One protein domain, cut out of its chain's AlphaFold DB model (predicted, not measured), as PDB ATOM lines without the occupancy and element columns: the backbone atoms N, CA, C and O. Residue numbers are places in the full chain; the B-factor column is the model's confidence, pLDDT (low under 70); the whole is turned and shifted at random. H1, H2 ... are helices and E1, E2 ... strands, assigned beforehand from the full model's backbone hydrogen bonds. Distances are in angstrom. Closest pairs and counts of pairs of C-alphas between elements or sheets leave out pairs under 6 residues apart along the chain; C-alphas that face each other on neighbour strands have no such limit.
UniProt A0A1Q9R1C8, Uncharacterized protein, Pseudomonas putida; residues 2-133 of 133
ATOM      1  N   ARG A   2     309.211 322.215 236.768       65.56
ATOM      2  CA  ARG A   2     308.539 323.528 236.944       65.56
ATOM      3  C   ARG A   2     309.475 324.739 237.136       65.56
ATOM      4  O   ARG A   2     309.202 325.804 236.599       65.56
ATOM      5  N   LYS A   3     310.603 324.573 237.843       72.69
ATOM      6  CA  LYS A   3     311.613 325.644 238.002       72.69
ATOM      7  C   LYS A   3     312.382 325.946 236.707       72.69
ATOM      8  O   LYS A   3     312.757 327.089 236.491       72.69
ATOM      9  N   LEU A   4     312.558 324.945 235.838       72.88
ATOM     10  CA  LEU A   4     313.218 325.109 234.539       72.88
ATOM     11  C   LEU A   4     312.321 325.889 233.565       72.88
ATOM     12  O   LEU A   4     312.795 326.790 232.885       72.88
ATOM     13  N   ALA A   5     311.017 325.590 233.567       74.50
ATOM     14  CA  ALA A   5     310.024 326.289 232.750       74.50
ATOM     15  C   ALA A   5     309.873 327.769 233.144       74.50
ATOM     16  O   ALA A   5     309.791 328.631 232.275       74.50
ATOM     17  N   LEU A   6     309.904 328.073 234.447       74.94
ATOM     18  CA  LEU A   6     309.913 329.454 234.941       74.94
ATOM     19  C   LEU A   6     311.178 330.204 234.504       74.94
ATOM     20  O   LEU A   6     311.068 331.323 234.011       74.94
ATOM     21  N   LEU A   7     312.353 329.574 234.596       71.62
ATOM     22  CA  LEU A   7     313.613 330.183 234.161       71.62
ATOM     23  C   LEU A   7     313.607 330.506 232.656       71.62
ATOM     24  O   LEU A   7     313.966 331.610 232.260       71.62
ATOM     25  N   TRP A   8     313.132 329.570 231.829       66.81
ATOM     26  CA  TRP A   8     312.982 329.767 230.385       66.81
ATOM     27  C   TRP A   8     311.963 330.857 230.051       66.81
ATOM     28  O   TRP A   8     312.221 331.680 229.179       66.81
ATOM     29  N   SER A   9     310.838 330.917 230.772       66.31
ATOM     30  CA  SER A   9     309.841 331.972 230.573       66.31
ATOM     31  C   SER A   9     310.398 333.360 230.892       66.31
ATOM     32  O   SER A   9     310.179 334.284 230.122       66.31
ATOM     33  N   VAL A  10     311.193 333.511 231.958       67.25
ATOM     34  CA  VAL A  10     311.789 334.806 232.324       67.25
ATOM     35  C   VAL A  10     312.801 335.264 231.271       67.25
ATOM     36  O   VAL A  10     312.777 336.428 230.890       67.25
ATOM     37  N   ILE A  11     313.609 334.344 230.733       65.19
ATOM     38  CA  ILE A  11     314.566 334.625 229.650       65.19
ATOM     39  C   ILE A  11     313.845 335.008 228.343       65.19
ATOM     40  O   ILE A  11     314.319 335.871 227.609       65.19
ATOM     41  N   LEU A  12     312.687 334.400 228.060       59.75
ATOM     42  CA  LEU A  12     311.859 334.712 226.888       59.75
ATOM     43  C   LEU A  12     311.070 336.029 227.043       59.75
ATOM     44  O   LEU A  12     310.847 336.713 226.046       59.75
ATOM     45  N   LEU A  13     310.663 336.394 228.266       56.75
ATOM     46  CA  LEU A  13     309.962 337.652 228.561       56.75
ATOM     47  C   LEU A  13     310.911 338.859 228.640       56.75
ATOM     48  O   LEU A  13     310.525 339.958 228.244       56.75
ATOM     49  N   SER A  14     312.156 338.678 229.095       59.56
ATOM     50  CA  SER A  14     313.215 339.679 228.941       59.56
ATOM     51  C   SER A  14     313.787 339.566 227.530       59.56
ATOM     52  O   SER A  14     314.831 338.947 227.328       59.56
ATOM     53  N   GLY A  15     313.065 340.076 226.532       54.34
ATOM     54  CA  GLY A  15     313.472 339.972 225.133       54.34
ATOM     55  C   GLY A  15     314.975 340.214 224.966       54.34
ATOM     56  O   GLY A  15     315.505 341.228 225.421       54.34
ATOM     57  N   CYS A  16     315.675 339.257 224.355       62.59
ATOM     58  CA  CYS A  16     317.079 339.406 223.989       62.59
ATOM     59  C   CYS A  16     317.172 340.402 222.836       62.59
ATOM     60  O   CYS A  16     317.333 340.013 221.682       62.59
ATOM     61  N   VAL A  17     316.985 341.681 223.155       69.19
ATOM     62  CA  VAL A  17     317.134 342.767 222.203       69.19
ATOM     63  C   VAL A  17     318.610 343.103 222.146       69.19
ATOM     64  O   VAL A  17     319.201 343.569 223.120       69.19
ATOM     65  N   GLY A  18     319.213 342.790 221.011       73.50
ATOM     66  CA  GLY A  18     320.597 343.116 220.723       73.50
ATOM     67  C   GLY A  18     320.708 343.725 219.339       73.50
ATOM     68  O   GLY A  18     319.893 343.448 218.463       73.50
ATOM     69  N   ILE A  19     321.716 344.557 219.132       77.88
ATOM     70  CA  ILE A  19     322.032 345.119 217.826       77.88
ATOM     71  C   ILE A  19     323.450 344.717 217.468       77.88
ATOM     72  O   ILE A  19     324.358 344.861 218.283       77.88
ATOM     73  N   THR A  20     323.641 344.196 216.261       76.56
ATOM     74  CA  THR A  20     324.976 344.051 215.681       76.56
ATOM     75  C   THR A  20     325.110 344.984 214.495       76.56
ATOM     76  O   THR A  20     324.153 345.173 213.754       76.56
ATOM     77  N   ILE A  21     326.273 345.595 214.325       79.44
ATOM     78  CA  ILE A  21     326.543 346.594 213.301       79.44
ATOM     79  C   ILE A  21     327.747 346.126 212.497       79.44
ATOM     80  O   ILE A  21     328.781 345.749 213.045       79.44
ATOM     81  N   THR A  22     327.585 346.171 211.181       79.12
ATOM     82  CA  THR A  22     328.655 346.007 210.201       79.12
ATOM     83  C   THR A  22     328.878 347.357 209.541       79.12
ATOM     84  O   THR A  22     327.981 347.841 208.843       79.12
ATOM     85  N   ALA A  23     330.034 347.963 209.793       75.56
ATOM     86  CA  ALA A  23     330.435 349.245 209.230       75.56
ATOM     87  C   ALA A  23     331.844 349.125 208.627       75.56
ATOM     88  O   ALA A  23     332.643 348.341 209.131       75.56
ATOM     89  N   PRO A  24     332.146 349.877 207.555       73.81
ATOM     90  CA  PRO A  24     333.463 349.846 206.937       73.81
ATOM     91  C   PRO A  24     334.515 350.483 207.851       73.81
ATOM     92  O   PRO A  24     334.278 351.547 208.428       73.81
ATOM     93  N   GLU A  25     335.694 349.870 207.925       77.56
ATOM     94  CA  GLU A  25     336.844 350.405 208.654       77.56
ATOM     95  C   GLU A  25     337.883 350.938 207.659       77.56
ATOM     96  O   GLU A  25     338.226 350.285 206.670       77.56
ATOM     97  N   LYS A  26     338.375 352.160 207.900       74.56
ATOM     98  CA  LYS A  26     339.409 352.785 207.069       74.56
ATOM     99  C   LYS A  26     340.777 352.553 207.700       74.56
ATOM    100  O   LYS A  26     341.131 353.209 208.677       74.56
ATOM    101  N   GLN A  27     341.567 351.668 207.107       77.31
ATOM    102  CA  GLN A  27     342.954 351.435 207.497       77.31
ATOM    103  C   GLN A  27     343.880 352.327 206.672       77.31
ATOM    104  O   GLN A  27     343.786 352.396 205.448       77.31
ATOM    105  N   LYS A  28     344.793 353.030 207.343       77.31
ATOM    106  CA  LYS A  28     345.824 353.836 206.686       77.31
ATOM    107  C   LYS A  28     347.121 353.037 206.660       77.31
ATOM    108  O   LYS A  28     347.695 352.767 207.710       77.31
ATOM    109  N   ILE A  29     347.583 352.680 205.471       70.94
ATOM    110  CA  ILE A  29     348.885 352.062 205.248       70.94
ATOM    111  C   ILE A  29     349.826 353.159 204.754       70.94
ATOM    112  O   ILE A  29     349.607 353.809 203.730       70.94
ATOM    113  N   LEU A  30     350.881 353.392 205.524       70.06
ATOM    114  CA  LEU A  30     351.943 354.311 205.135       70.06
ATOM    115  C   LEU A  30     352.763 353.661 204.020       70.06
ATOM    116  O   LEU A  30     353.194 352.514 204.161       70.06
ATOM    117  N   SER A  31     352.965 354.385 202.919       66.69
ATOM    118  CA  SER A  31     353.786 353.901 201.811       66.69
ATOM    119  C   SER A  31     355.243 353.739 202.276       66.69
ATOM    120  O   SER A  31     355.788 354.613 202.954       66.69
ATOM    121  N   TYR A  32     355.854 352.586 201.965       53.88
ATOM    122  CA  TYR A  32     357.146 352.112 202.497       53.88
ATOM    123  C   TYR A  32     358.319 353.072 202.247       53.88
ATOM    124  O   TYR A  32     359.256 353.093 203.043       53.88
ATOM    125  N   ASP A  33     358.240 353.890 201.198       55.19
ATOM    126  CA  ASP A  33     359.327 354.787 200.787       55.19
ATOM    127  C   ASP A  33     359.490 356.012 201.716       55.19
ATOM    128  O   ASP A  33     360.552 356.619 201.761       55.19
ATOM    129  N   ASP A  34     358.475 356.340 202.537       55.06
ATOM    130  CA  ASP A  34     358.350 357.682 203.130       55.06
ATOM    131  C   ASP A  34     358.081 357.739 204.642       55.06
ATOM    132  O   ASP A  34     357.615 358.750 205.177       55.06
ATOM    133  N   ARG A  35     358.498 356.719 205.408       54.09
ATOM    134  CA  ARG A  35     358.568 356.853 206.886       54.09
ATOM    135  C   ARG A  35     359.431 358.045 207.337       54.09
ATOM    136  O   ARG A  35     359.308 358.492 208.477       54.09
ATOM    137  N   HIS A  36     360.306 358.537 206.460       48.53
ATOM    138  CA  HIS A  36     361.178 359.679 206.702       48.53
ATOM    139  C   HIS A  36     360.502 361.038 206.449       48.53
ATOM    140  O   HIS A  36     360.862 361.991 207.132       48.53
ATOM    141  N   LEU A  37     359.492 361.129 205.571       51.38
ATOM    142  CA  LEU A  37     358.772 362.386 205.320       51.38
ATOM    143  C   LEU A  37     357.707 362.701 206.380       51.38
ATOM    144  O   LEU A  37     357.464 363.868 206.652       51.38
ATOM    145  N   LEU A  38     357.126 361.699 207.056       51.91
ATOM    146  CA  LEU A  38     356.189 361.948 208.170       51.91
ATOM    147  C   LEU A  38     356.853 362.491 209.444       51.91
ATOM    148  O   LEU A  38     356.161 362.983 210.330       51.91
ATOM    149  N   LYS A  39     358.179 362.381 209.568       48.53
ATOM    150  CA  LYS A  39     358.928 362.966 210.692       48.53
ATOM    151  C   LYS A  39     359.258 364.440 210.490       48.53
ATOM    152  O   LYS A  39     359.831 365.047 211.392       48.53
ATOM    153  N   GLN A  40     358.942 364.995 209.326       49.00
ATOM    154  CA  GLN A  40     359.316 366.348 208.974       49.00
ATOM    155  C   GLN A  40     358.052 367.203 208.908       49.00
ATOM    156  O   GLN A  40     357.257 367.089 207.983       49.00
ATOM    157  N   GLU A  41     357.860 368.045 209.926       44.47
ATOM    158  CA  GLU A  41     356.964 369.196 209.820       44.47
ATOM    159  C   GLU A  41     357.456 370.083 208.668       44.47
ATOM    160  O   GLU A  41     358.658 370.371 208.598       44.47
ATOM    161  N   PRO A  42     356.574 370.538 207.765       55.19
ATOM    162  CA  PRO A  42     355.108 370.467 207.806       55.19
ATOM    163  C   PRO A  42     354.508 369.231 207.103       55.19
ATOM    164  O   PRO A  42     355.087 368.706 206.153       55.19
ATOM    165  N   GLU A  43     353.306 368.809 207.529       55.69
ATOM    166  CA  GLU A  43     352.529 367.756 206.852       55.69
ATOM    167  C   GLU A  43     352.412 368.056 205.342       55.69
ATOM    168  O   GLU A  43     352.004 369.162 204.965       55.69
ATOM    169  N   PRO A  44     352.776 367.114 204.453       58.31
ATOM    170  CA  PRO A  44     352.793 367.379 203.023       58.31
ATOM    171  C   PRO A  44     351.373 367.628 202.500       58.31
ATOM    172  O   PRO A  44     350.454 366.837 202.725       58.31
ATOM    173  N   VAL A  45     351.202 368.735 201.771       63.16
ATOM    174  CA  VAL A  45     349.926 369.115 201.156       63.16
ATOM    175  C   VAL A  45     349.514 368.033 200.159       63.16
ATOM    176  O   VAL A  45     350.211 367.778 199.174       63.16
ATOM    177  N   ILE A  46     348.371 367.396 200.420       65.00
ATOM    178  CA  ILE A  46     347.785 366.391 199.533       65.00
ATOM    179  C   ILE A  46     347.463 367.067 198.199       65.00
ATOM    180  O   ILE A  46     346.594 367.936 198.127       65.00
ATOM    181  N   SER A  47     348.165 366.672 197.139       67.75
ATOM    182  CA  SER A  47     348.011 367.259 195.806       67.75
ATOM    183  C   SER A  47     346.941 366.550 194.987       67.75
ATOM    184  O   SER A  47     346.245 367.172 194.185       67.75
ATOM    185  N   LYS A  48     346.793 365.237 195.188       72.12
ATOM    186  CA  LYS A  48     345.811 364.426 194.475       72.12
ATOM    187  C   LYS A  48     345.418 363.203 195.280       72.12
ATOM    188  O   LYS A  48     346.257 362.546 195.885       72.12
ATOM    189  N   VAL A  49     344.143 362.866 195.204       79.31
ATOM    190  CA  VAL A  49     343.587 361.624 195.725       79.31
ATOM    191  C   VAL A  49     343.099 360.799 194.543       79.31
ATOM    192  O   VAL A  49     342.360 361.306 193.699       79.31
ATOM    193  N   VAL A  50     343.525 359.539 194.455       83.25
ATOM    194  CA  VAL A  50     343.045 358.594 193.438       83.25
ATOM    195  C   VAL A  50     342.386 357.412 194.132       83.25
ATOM    196  O   VAL A  50     342.994 356.780 194.991       83.25
ATOM    197  N   ILE A  51     341.140 357.129 193.754       84.38
ATOM    198  CA  ILE A  51     340.350 356.017 194.282       84.38
ATOM    199  C   ILE A  51     340.387 354.866 193.274       84.38
ATOM    200  O   ILE A  51     340.114 355.053 192.089       84.38
ATOM    201  N   HIS A  52     340.691 353.670 193.759       83.56
ATOM    202  CA  HIS A  52     340.772 352.429 193.004       83.56
ATOM    203  C   HIS A  52     339.798 351.379 193.549       83.56
ATOM    204  O   HIS A  52     339.455 351.370 194.732       83.56
ATOM    205  N   ASN A  53     339.384 350.461 192.664       82.56
ATOM    206  CA  ASN A  53     338.633 349.241 192.993       82.56
ATOM    207  C   ASN A  53     337.360 349.462 193.828       82.56
ATOM    208  O   ASN A  53     337.029 348.648 194.685       82.56
ATOM    209  N   GLN A  54     336.633 350.546 193.555       85.31
ATOM    210  CA  GLN A  54     335.412 350.884 194.277       85.31
ATOM    211  C   GLN A  54     334.330 349.814 194.069       85.31
ATOM    212  O   GLN A  54     333.903 349.551 192.941       85.31
ATOM    213  N   ARG A  55     333.861 349.209 195.162       85.94
ATOM    214  CA  ARG A  55     332.768 348.229 195.166       85.94
ATOM    215  C   ARG A  55     331.707 348.626 196.179       85.94
ATOM    216  O   ARG A  55     331.985 349.316 197.157       85.94
ATOM    217  N   ARG A  56     330.470 348.202 195.921       84.12
ATOM    218  CA  ARG A  56     329.374 348.329 196.882       84.12
ATOM    219  C   ARG A  56     329.261 347.052 197.684       84.12
ATOM    220  O   ARG A  56     329.253 345.963 197.112       84.12
ATOM    221  N   GLU A  57     329.125 347.207 198.986       83.94
ATOM    222  CA  GLU A  57     329.047 346.098 199.919       83.94
ATOM    223  C   GLU A  57     327.897 346.297 200.908       83.94
ATOM    224  O   GLU A  57     327.392 347.403 201.129       83.94
ATOM    225  N   TRP A  58     327.450 345.181 201.472       81.25
ATOM    226  CA  TRP A  58     326.326 345.140 202.394       81.25
ATOM    227  C   TRP A  58     326.770 345.567 203.790       81.25
ATOM    228  O   TRP A  58     327.523 344.850 204.441       81.25
ATOM    229  N   CYS A  59     326.259 346.697 204.265       83.75
ATOM    230  CA  CYS A  59     326.474 347.185 205.627       83.75
ATOM    231  C   CYS A  59     325.150 347.517 206.301       83.75
ATOM    232  O   CYS A  59     324.107 347.580 205.656       83.75
ATOM    233  N   GLY A  60     325.177 347.754 207.605       81.94
ATOM    234  CA  GLY A  60     323.980 348.075 208.371       81.94
ATOM    235  C   GLY A  60     323.929 347.315 209.680       81.94
ATOM    236  O   GLY A  60     324.956 346.861 210.189       81.94
ATOM    237  N   ALA A  61     322.724 347.192 210.221       82.00
ATOM    238  CA  ALA A  61     322.499 346.567 211.512       82.00
ATOM    239  C   ALA A  61     321.753 345.235 211.376       82.00
ATOM    240  O   ALA A  61     320.982 345.029 210.444       82.00
ATOM    241  N   THR A  62     321.953 344.321 212.317       83.19
ATOM    242  CA  THR A  62     321.064 343.177 212.529       83.19
ATOM    243  C   THR A  62     320.442 343.333 213.904       83.19
ATOM    244  O   THR A  62     321.151 343.384 214.910       83.19
ATOM    245  N   LEU A  63     319.117 343.456 213.935       83.06
ATOM    246  CA  LEU A  63     318.355 343.554 215.170       83.06
ATOM    247  C   LEU A  63     317.976 342.148 215.616       83.06
ATOM    248  O   LEU A  63     317.300 341.422 214.895       83.06
ATOM    249  N   TRP A  64     318.384 341.765 216.813       77.81
ATOM    250  CA  TRP A  64     317.943 340.534 217.444       77.81
ATOM    251  C   TRP A  64     316.660 340.829 218.205       77.81
ATOM    252  O   TRP A  64     316.668 341.640 219.125       77.81
ATOM    253  N   ALA A  65     315.552 340.210 217.805       78.06
ATOM    254  CA  ALA A  65     314.267 340.347 218.479       78.06
ATOM    255  C   ALA A  65     313.669 338.957 218.688       78.06
ATOM    256  O   ALA A  65     313.543 338.183 217.743       78.06
ATOM    257  N   LEU A  66     313.328 338.623 219.937       74.19
ATOM    258  CA  LEU A  66     312.731 337.326 220.296       74.19
ATOM    259  C   LEU A  66     313.545 336.112 219.786       74.19
ATOM    260  O   LEU A  66     312.982 335.088 219.413       74.19
ATOM    261  N   GLY A  67     314.877 336.237 219.743       70.31
ATOM    262  CA  GLY A  67     315.787 335.188 219.266       70.31
ATOM    263  C   GLY A  67     315.928 335.080 217.742       70.31
ATOM    264  O   GLY A  67     316.746 334.292 217.273       70.31
ATOM    265  N   LEU A  68     315.192 335.880 216.965       76.19
ATOM    266  CA  LEU A  68     315.297 335.920 215.508       76.19
ATOM    267  C   LEU A  68     316.159 337.119 215.068       76.19
ATOM    268  O   LEU A  68     315.863 338.255 215.455       76.19
ATOM    269  N   PRO A  69     317.218 336.902 214.264       82.44
ATOM    270  CA  PRO A  69     317.986 337.991 213.677       82.44
ATOM    271  C   PRO A  69     317.196 338.611 212.518       82.44
ATOM    272  O   PRO A  69     316.959 337.968 211.497       82.44
ATOM    273  N   ILE A  70     316.808 339.873 212.666       85.81
ATOM    274  CA  ILE A  70     316.159 340.678 211.632       85.81
ATOM    275  C   ILE A  70     317.250 341.496 210.925       85.81
ATOM    276  O   ILE A  70     317.794 342.439 211.514       85.81
ATOM    277  N   PRO A  71     317.615 341.147 209.678       82.50
ATOM    278  CA  PRO A  71     318.651 341.859 208.947       82.50
ATOM    279  C   PRO A  71     318.126 343.211 208.449       82.50
ATOM    280  O   PRO A  71     317.193 343.275 207.656       82.50
ATOM    281  N   LEU A  72     318.778 344.295 208.867       84.69
ATOM    282  CA  LEU A  72     318.581 345.660 208.367       84.69
ATOM    283  C   LEU A  72     319.831 346.101 207.582       84.69
ATOM    284  O   LEU A  72     320.351 347.205 207.759       84.69
ATOM    285  N   LYS A  73     320.367 345.190 206.756       83.00
ATOM    286  CA  LYS A  73     321.535 345.444 205.904       83.00
ATOM    287  C   LYS A  73     321.096 346.092 204.593       83.00
ATOM    288  O   LYS A  73     320.158 345.631 203.949       83.00
ATOM    289  N   LEU A  74     321.813 347.131 204.186       81.12
ATOM    290  CA  LEU A  74     321.599 347.913 202.976       81.12
ATOM    291  C   LEU A  74     322.892 347.908 202.134       81.12
ATOM    292  O   LEU A  74     323.985 348.064 202.684       81.12
ATOM    293  N   PRO A  75     322.811 347.761 200.800       78.75
ATOM    294  CA  PRO A  75     323.976 347.764 199.911       78.75
ATOM    295  C   PRO A  75     324.436 349.199 199.590       78.75
ATOM    296  O   PRO A  75     324.500 349.609 198.429       78.75
ATOM    297  N   VAL A  76     324.691 349.994 200.631       81.00
ATOM    298  CA  VAL A  76     325.016 351.430 200.521       81.00
ATOM    299  C   VAL A  76     326.468 351.752 200.861       81.00
ATOM    300  O   VAL A  76     326.939 352.833 200.513       81.00
ATOM    301  N   CYS A  77     327.198 350.835 201.501       83.00
ATOM    302  CA  CYS A  77     328.592 351.078 201.850       83.00
ATOM    303  C   CYS A  77     329.526 350.815 200.681       83.00
ATOM    304  O   CYS A  77     329.241 350.018 199.785       83.00
ATOM    305  N   GLN A  78     330.656 351.512 200.713       85.12
ATOM    306  CA  GLN A  78     331.685 351.427 199.694       85.12
ATOM    307  C   GLN A  78     332.963 350.871 200.309       85.12
ATOM    308  O   GLN A  78     333.398 351.347 201.363       85.12
ATOM    309  N   SER A  79     333.552 349.894 199.630       85.81
ATOM    310  CA  SER A  79     334.932 349.474 199.835       85.81
ATOM    311  C   SER A  79     335.771 350.027 198.686       85.81
ATOM    312  O   SER A  79     335.343 350.022 197.528       85.81
ATOM    313  N   PHE A  80     336.920 350.612 199.008       86.00
ATOM    314  CA  PHE A  80     337.790 351.257 198.029       86.00
ATOM    315  C   PHE A  80     339.222 351.377 198.547       86.00
ATOM    316  O   PHE A  80     339.478 351.365 199.750       86.00
ATOM    317  N   GLU A  81     340.159 351.532 197.620       86.62
ATOM    318  CA  GLU A  81     341.566 351.784 197.914       86.62
ATOM    319  C   GLU A  81     341.930 353.185 197.421       86.62
ATOM    320  O   GLU A  81     341.822 353.494 196.241       86.62
ATOM    321  N   GLU A  82     342.296 354.067 198.336       86.19
ATOM    322  CA  GLU A  82     342.567 355.477 198.096       86.19
ATOM    323  C   GLU A  82     344.062 355.741 198.256       86.19
ATOM    324  O   GLU A  82     344.626 355.526 199.324       86.19
ATOM    325  N   THR A  83     344.712 356.239 197.210       84.12
ATOM    326  CA  THR A  83     346.111 356.677 197.279       84.12
ATOM    327  C   THR A  83     346.158 358.197 197.278       84.12
ATOM    328  O   THR A  83     345.699 358.832 196.323       84.12
ATOM    329  N   SER A  84     346.706 358.786 198.340       81.88
ATOM    330  CA  SER A  84     347.011 360.212 198.388       81.88
ATOM    331  C   SER A  84     348.432 360.459 197.892       81.88
ATOM    332  O   SER A  84     349.382 359.788 198.297       81.88
ATOM    333  N   TYR A  85     348.572 361.429 196.997       81.50
ATOM    334  CA  TYR A  85     349.844 361.862 196.447       81.50
ATOM    335  C   TYR A  85     350.257 363.197 197.062       81.50
ATOM    336  O   TYR A  85     349.431 364.089 197.267       81.50
ATOM    337  N   GLY A  86     351.547 363.318 197.339       79.56
ATOM    338  CA  GLY A  86     352.237 364.538 197.722       79.56
ATOM    339  C   GLY A  86     353.144 365.009 196.605       79.56
ATOM    340  O   GLY A  86     353.278 364.346 195.577       79.56
ATOM    341  N   VAL A  87     353.767 366.162 196.811       77.69
ATOM    342  CA  VAL A  87     354.750 366.721 195.882       77.69
ATOM    343  C   VAL A  87     356.122 366.645 196.542       77.69
ATOM    344  O   VAL A  87     356.295 367.164 197.642       77.69
ATOM    345  N   ASP A  88     357.081 365.981 195.896       75.00
ATOM    346  CA  ASP A  88     358.468 365.953 196.368       75.00
ATOM    347  C   ASP A  88     359.159 367.319 196.160       75.00
ATOM    348  O   ASP A  88     358.667 368.197 195.448       75.00
ATOM    349  N   ASN A  89     360.360 367.495 196.718       74.44
ATOM    350  CA  ASN A  89     361.167 368.714 196.531       74.44
ATOM    351  C   ASN A  89     361.544 369.002 195.057       74.44
ATOM    352  O   ASN A  89     362.181 370.013 194.770       74.44
ATOM    353  N   ARG A  90     361.201 368.110 194.118       80.75
ATOM    354  CA  ARG A  90     361.436 368.228 192.672       80.75
ATOM    355  C   ARG A  90     360.135 368.447 191.887       80.75
ATOM    356  O   ARG A  90     360.172 368.428 190.659       80.75
ATOM    357  N   GLY A  91     359.001 368.647 192.561       76.50
ATOM    358  CA  GLY A  91     357.710 368.889 191.918       76.50
ATOM    359  C   GLY A  91     357.002 367.633 191.395       76.50
ATOM    360  O   GLY A  91     356.037 367.758 190.643       76.50
ATOM    361  N   ARG A  92     357.456 366.420 191.735       79.00
ATOM    362  CA  ARG A  92     356.874 365.157 191.247       79.00
ATOM    363  C   ARG A  92     355.834 364.613 192.220       79.00
ATOM    364  O   ARG A  92     356.015 364.679 193.432       79.00
ATOM    365  N   ALA A  93     354.770 364.030 191.669       78.12
ATOM    366  CA  ALA A  93     353.730 363.371 192.449       78.12
ATOM    367  C   ALA A  93     354.231 362.021 192.989       78.12
ATOM    368  O   ALA A  93     354.536 361.121 192.205       78.12
ATOM    369  N   VAL A  94     354.286 361.874 194.312       81.06
ATOM    370  CA  VAL A  94     354.711 360.645 195.006       81.06
ATOM    371  C   VAL A  94     353.618 360.163 195.967       81.06
ATOM    372  O   VAL A  94     352.939 361.000 196.560       81.06
ATOM    373  N   PRO A  95     353.374 358.846 196.099       76.56
ATOM    374  CA  PRO A  95     352.321 358.325 196.970       76.56
ATOM    375  C   PRO A  95     352.719 358.455 198.447       76.56
ATOM    376  O   PRO A  95     353.659 357.806 198.896       76.56
ATOM    377  N   LEU A  96     351.976 359.255 199.210       76.88
ATOM    378  CA  LEU A  96     352.227 359.502 200.634       76.88
ATOM    379  C   LEU A  96     351.542 358.462 201.521       76.88
ATOM    380  O   LEU A  96     352.150 357.875 202.417       76.88
ATOM    381  N   VAL A  97     350.244 358.248 201.291       81.69
ATOM    382  CA  VAL A  97     349.415 357.380 202.129       81.69
ATOM    383  C   VAL A  97     348.489 356.569 201.244       81.69
ATOM    384  O   VAL A  97     347.734 357.112 200.439       81.69
ATOM    385  N   ILE A  98     348.515 355.257 201.436       82.56
ATOM    386  CA  ILE A  98     347.561 354.340 200.827       82.56
ATOM    387  C   ILE A  98     346.540 354.018 201.911       82.56
ATOM    388  O   ILE A  98     346.827 353.338 202.891       82.56
ATOM    389  N   SER A  99     345.341 354.566 201.785       82.06
ATOM    390  CA  SER A  99     344.225 354.242 202.664       82.06
ATOM    391  C   SER A  99     343.369 353.167 202.023       82.06
ATOM    392  O   SER A  99     342.934 353.308 200.887       82.06
ATOM    393  N   ARG A 100     343.064 352.111 202.763       83.19
ATOM    394  CA  ARG A 100     342.156 351.062 202.324       83.19
ATOM    395  C   ARG A 100     340.914 351.084 203.190       83.19
ATOM    396  O   ARG A 100     341.008 351.019 204.412       83.19
ATOM    397  N   GLN A 101     339.760 351.220 202.557       83.50
ATOM    398  CA  GLN A 101     338.473 351.076 203.212       83.50
ATOM    399  C   GLN A 101     337.912 349.713 202.828       83.50
ATOM    400  O   GLN A 101     337.484 349.507 201.693       83.50
ATOM    401  N   GLU A 102     337.941 348.785 203.775       80.88
ATOM    402  CA  GLU A 102     337.390 347.445 203.609       80.88
ATOM    403  C   GLU A 102     336.240 347.243 204.595       80.88
ATOM    404  O   GLU A 102     336.224 347.813 205.688       80.88
ATOM    405  N   MET A 103     335.278 346.394 204.238       74.44
ATOM    406  CA  MET A 103     334.298 345.878 205.191       74.44
ATOM    407  C   MET A 103     334.908 344.708 205.969       74.44
ATOM    408  O   MET A 103     334.374 343.599 205.976       74.44
ATOM    409  N   GLN A 104     336.086 344.918 206.558       66.88
ATOM    410  CA  GLN A 104     336.655 343.912 207.443       66.88
ATOM    411  C   GLN A 104     335.800 343.786 208.704       66.88
ATOM    412  O   GLN A 104     335.181 344.746 209.160       66.88
ATOM    413  N   SER A 105     335.756 342.559 209.218       64.69
ATOM    414  CA  SER A 105     335.107 342.165 210.459       64.69
ATOM    415  C   SER A 105     335.860 342.776 211.641       64.69
ATOM    416  O   SER A 105     336.883 342.273 212.098       64.69
ATOM    417  N   PRO A 106     335.354 343.895 212.161       65.38
ATOM    418  CA  PRO A 106     334.799 343.716 213.488       65.38
ATOM    419  C   PRO A 106     333.293 343.946 213.508       65.38
ATOM    420  O   PRO A 106     332.782 345.011 213.160       65.38
ATOM    421  N   PHE A 107     332.557 342.932 213.955       74.06
ATOM    422  CA  PHE A 107     331.138 343.092 214.244       74.06
ATOM    423  C   PHE A 107     331.001 343.815 215.580       74.06
ATOM    424  O   PHE A 107     331.386 343.279 216.619       74.06
ATOM    425  N   TYR A 108     330.415 345.009 215.571       78.94
ATOM    426  CA  TYR A 108     330.099 345.724 216.803       78.94
ATOM    427  C   TYR A 108     328.741 345.259 217.299       78.94
ATOM    428  O   TYR A 108     327.738 345.457 216.623       78.94
ATOM    429  N   GLY A 109     328.698 344.611 218.454       83.38
ATOM    430  CA  GLY A 109     327.477 344.073 219.033       83.38
ATOM    431  C   GLY A 109     327.189 344.692 220.387       83.38
ATOM    432  O   GLY A 109     328.099 344.837 221.196       83.38
ATOM    433  N   CYS A 110     325.924 345.005 220.655       82.12
ATOM    434  CA  CYS A 110     325.427 345.287 221.995       82.12
ATOM    435  C   CYS A 110     324.218 344.402 222.292       82.12
ATOM    436  O   CYS A 110     323.321 344.286 221.461       82.12
ATOM    437  N   GLY A 111     324.166 343.790 223.469       78.62
ATOM    438  CA  GLY A 111     323.014 343.014 223.904       78.62
ATOM    439  C   GLY A 111     323.306 342.116 225.104       78.62
ATOM    440  O   GLY A 111     324.462 341.897 225.459       78.62
ATOM    441  N   PRO A 112     322.261 341.532 225.708       72.19
ATOM    442  CA  PRO A 112     322.398 340.665 226.881       72.19
ATOM    443  C   PRO A 112     323.217 339.394 226.606       72.19
ATOM    444  O   PRO A 112     323.786 338.817 227.526       72.19
ATOM    445  N   LEU A 113     323.323 338.974 225.338       74.31
ATOM    446  CA  LEU A 113     324.134 337.826 224.923       74.31
ATOM    447  C   LEU A 113     325.609 338.173 224.660       74.31
ATOM    448  O   LEU A 113     326.421 337.258 224.553       74.31
ATOM    449  N   MET A 114     325.989 339.459 224.604       76.44
ATOM    450  CA  MET A 114     327.395 339.857 224.413       76.44
ATOM    451  C   MET A 114     328.289 339.456 225.591       76.44
ATOM    452  O   MET A 114     329.485 339.253 225.412       76.44
ATOM    453  N   GLY A 115     327.721 339.235 226.780       75.31
ATOM    454  CA  GLY A 115     328.465 338.684 227.914       75.31
ATOM    455  C   GLY A 115     329.058 337.300 227.625       75.31
ATOM    456  O   GLY A 115     330.124 336.974 228.138       75.31
ATOM    457  N   LEU A 116     328.422 336.507 226.753       75.94
ATOM    458  CA  LEU A 116     328.960 335.220 226.291       75.94
ATOM    459  C   LEU A 116     330.097 335.411 225.278       75.94
ATOM    460  O   LEU A 116     331.019 334.601 225.218       75.94
ATOM    461  N   SER A 117     330.064 336.503 224.511       75.88
ATOM    462  CA  SER A 117     331.100 336.846 223.535       75.88
ATOM    463  C   SER A 117     332.451 337.143 224.183       75.88
ATOM    464  O   SER A 117     333.474 336.976 223.528       75.88
ATOM    465  N   ALA A 118     332.483 337.470 225.479       73.81
ATOM    466  CA  ALA A 118     333.720 337.617 226.246       73.81
ATOM    467  C   ALA A 118     334.558 336.323 226.336       73.81
ATOM    468  O   ALA A 118     335.738 336.385 226.670       73.81
ATOM    469  N   MET A 119     333.980 335.156 226.024       77.75
ATOM    470  CA  MET A 119     334.719 333.891 225.934       77.75
ATOM    471  C   MET A 119     335.446 333.706 224.588       77.75
ATOM    472  O   MET A 119     336.272 332.806 224.457       77.75
ATOM    473  N   ILE A 120     335.159 334.539 223.582       79.88
ATOM    474  CA  ILE A 120     335.749 334.446 222.242       79.88
ATOM    475  C   ILE A 120     337.102 335.170 222.229       79.88
ATOM    476  O   ILE A 120     337.213 336.332 222.625       79.88
ATOM    477  N   HIS A 121     338.150 334.495 221.749       76.56
ATOM    478  CA  HIS A 121     339.471 335.105 221.578       76.56
ATOM    479  C   HIS A 121     339.418 336.254 220.568       76.56
ATOM    480  O   HIS A 121     338.957 336.082 219.445       76.56
ATOM    481  N   GLY A 122     339.907 337.427 220.979       76.88
ATOM    482  CA  GLY A 122     339.882 338.645 220.167       76.88
ATOM    483  C   GLY A 122     338.693 339.568 220.440       76.88
ATOM    484  O   GLY A 122     338.686 340.681 219.919       76.88
ATOM    485  N   TYR A 123     337.743 339.170 221.298       80.81
ATOM    486  CA  TYR A 123     336.708 340.079 221.785       80.81
ATOM    487  C   TYR A 123     337.331 341.276 222.508       80.81
ATOM    488  O   TYR A 123     338.136 341.107 223.428       80.81
ATOM    489  N   LYS A 124     336.926 342.493 222.133       84.69
ATOM    490  CA  LYS A 124     337.232 343.698 222.917       84.69
ATOM    491  C   LYS A 124     335.942 344.425 223.257       84.69
ATOM    492  O   LYS A 124     335.224 344.875 222.372       84.69
ATOM    493  N   GLY A 125     335.660 344.569 224.543       83.56
ATOM    494  CA  GLY A 125     334.440 345.220 225.004       83.56
ATOM    495  C   GLY A 125     334.138 344.923 226.463       83.56
ATOM    496  O   GLY A 125     334.951 344.338 227.176       83.56
ATOM    497  N   ASN A 126     332.954 345.335 226.899       83.25
ATOM    498  CA  ASN A 126     332.408 345.025 228.218       83.25
ATOM    499  C   ASN A 126     331.363 343.896 228.115       83.25
ATOM    500  O   ASN A 126     331.226 343.265 227.077       83.25
ATOM    501  N   ILE A 127     330.610 343.617 229.178       82.62
ATOM    502  CA  ILE A 127     329.628 342.516 229.172       82.62
ATOM    503  C   ILE A 127     328.369 342.795 228.329       82.62
ATOM    504  O   ILE A 127     327.590 341.886 228.069       82.62
ATOM    505  N   PHE A 128     328.142 344.049 227.942       80.50
ATOM    506  CA  PHE A 128     326.950 344.502 227.224       80.50
ATOM    507  C   PHE A 128     327.232 344.889 225.779       80.50
ATOM    508  O   PHE A 128     326.330 344.774 224.958       80.50
ATOM    509  N   CYS A 129     328.440 345.351 225.470       83.19
ATOM    510  CA  CYS A 129     328.842 345.873 224.176       83.19
ATOM    511  C   CYS A 129     330.305 345.549 223.894       83.19
ATOM    512  O   CYS A 129     331.165 345.740 224.759       83.19
ATOM    513  N   GLY A 130     330.604 345.176 222.659       83.50
ATOM    514  CA  GLY A 130     331.975 344.982 222.222       83.50
ATOM    515  C   GLY A 130     332.097 344.713 220.740       83.50
ATOM    516  O   GLY A 130     331.117 344.725 219.996       83.50
ATOM    517  N   MET A 131     333.333 344.488 220.326       84.38
ATOM    518  CA  MET A 131     333.674 344.090 218.977       84.38
ATOM    519  C   MET A 131     334.115 342.635 218.951       84.38
ATOM    520  O   MET A 131     334.947 342.210 219.759       84.38
ATOM    521  N   LEU A 132     333.534 341.888 218.019       77.94
ATOM    522  CA  LEU A 132     333.954 340.539 217.674       77.94
ATOM    523  C   LEU A 132     334.839 340.593 216.426       77.94
ATOM    524  O   LEU A 132     334.464 341.321 215.505       77.94
ATOM    525  N   PRO A 133     335.961 339.856 216.397       69.56
ATOM    526  CA  PRO A 133     336.808 339.740 215.212       69.56
ATOM    527  C   PRO A 133     336.105 339.031 214.044       69.56
ATOM    528  O   PRO A 133     335.104 338.313 214.283       69.56
TER     529      PRO A 133
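AT A GLANCE: This is residues 2 to 133 of the 133 residues of an uncharacterized protein of Pseudomonas putida (UniProt A0A1Q9R1C8). One long, twisted and curled sheet makes a rod: the hairpin of E3 and E4 runs along most of it, with E5 and E2 beside one half and E1, E6 and E7 beside the other. Residues 2 to 10 of H1 stick out at one end as an arm, while the small H2 only grazes the sheet near E7. The printed part has 132 residues, mostly strand, with two named helices and seven named strands in the order H1 E1 E2 E3 E4 E5 E6 H2 E7. The sheet runs E2 E5 E4 E3 E1 E6 E7, antiparallel throughout. The whole is extended, with a radius of gyration of the C-alphas of 22.2 A and spans of 82 by 30 by 20 A.

HOW THE PARTS SIT: Look first at E3, residues 48 to 65, and E4, residues 68 to 87, a hairpin in which N 70 and O 63 are 2.8 A apart. E5, residues 93 to 102, makes a hairpin with E4, with N 82 and O 99 at 2.7 A; E3, E4 and E5 form a meander, each strand the antiparallel neighbour of the one before. The edge strand E2, residues 25 to 30, is beside E5, with N 27 and O 100 at 2.8 A; E2 to E5 form a Greek key, a meander of three whose last strand is also the antiparallel neighbour of the strand before it. Beside residues 59 to 64 of E3 find E1, residues 18 to 22, with N 62 and O 20 at 2.8 A; E1 runs on into E2 at 38 degrees. E6, residues 107 to 110, is the antiparallel neighbour of E1, with N 21 and O 108 at 2.7 A, and the edge strand E7, residues 129 to 132, is the antiparallel neighbour of E6, with N 109 and O 130 at 2.9 A. H2, residues 114 to 117, has its closest C-alpha pair with E7 at Met 114 and Cys 129, 6.2 A. H1, residues 2 to 13, is not on the sheet; its O i to N i+4 pairs are within hydrogen-bond range, and H2 is too short for one but has its one O i to N i+3 pair within range.

IN THESE COORDINATES: Find C-alpha 2 at (308.539, 323.528, 236.944); from there H1 runs 16.5 A. E3 spans 46.4 A and bends by 69 degrees at residue 53; E4 spans 53.8 A, from C-alpha 68 at (315.297, 335.920, 215.508) to C-alpha 87 at (354.750, 366.721, 195.882). E5 spans 25.4 A and bends by 55 degrees at residue 96. E7 ends at C-alpha 132, (333.954, 340.539, 217.674).

THE WHOLE: The C-alphas of Arg 2 and Arg 90 are the two farthest apart, 82.2 A. The printed part has no cut. The links E2 to E3, with 17 residues, and H2 to E7, with 11, are long. The mean pLDDT of the printed part is 74.6; look for values under 70 at residues 2, 8 to 17, 31 to 47, 104 to 106 and 133.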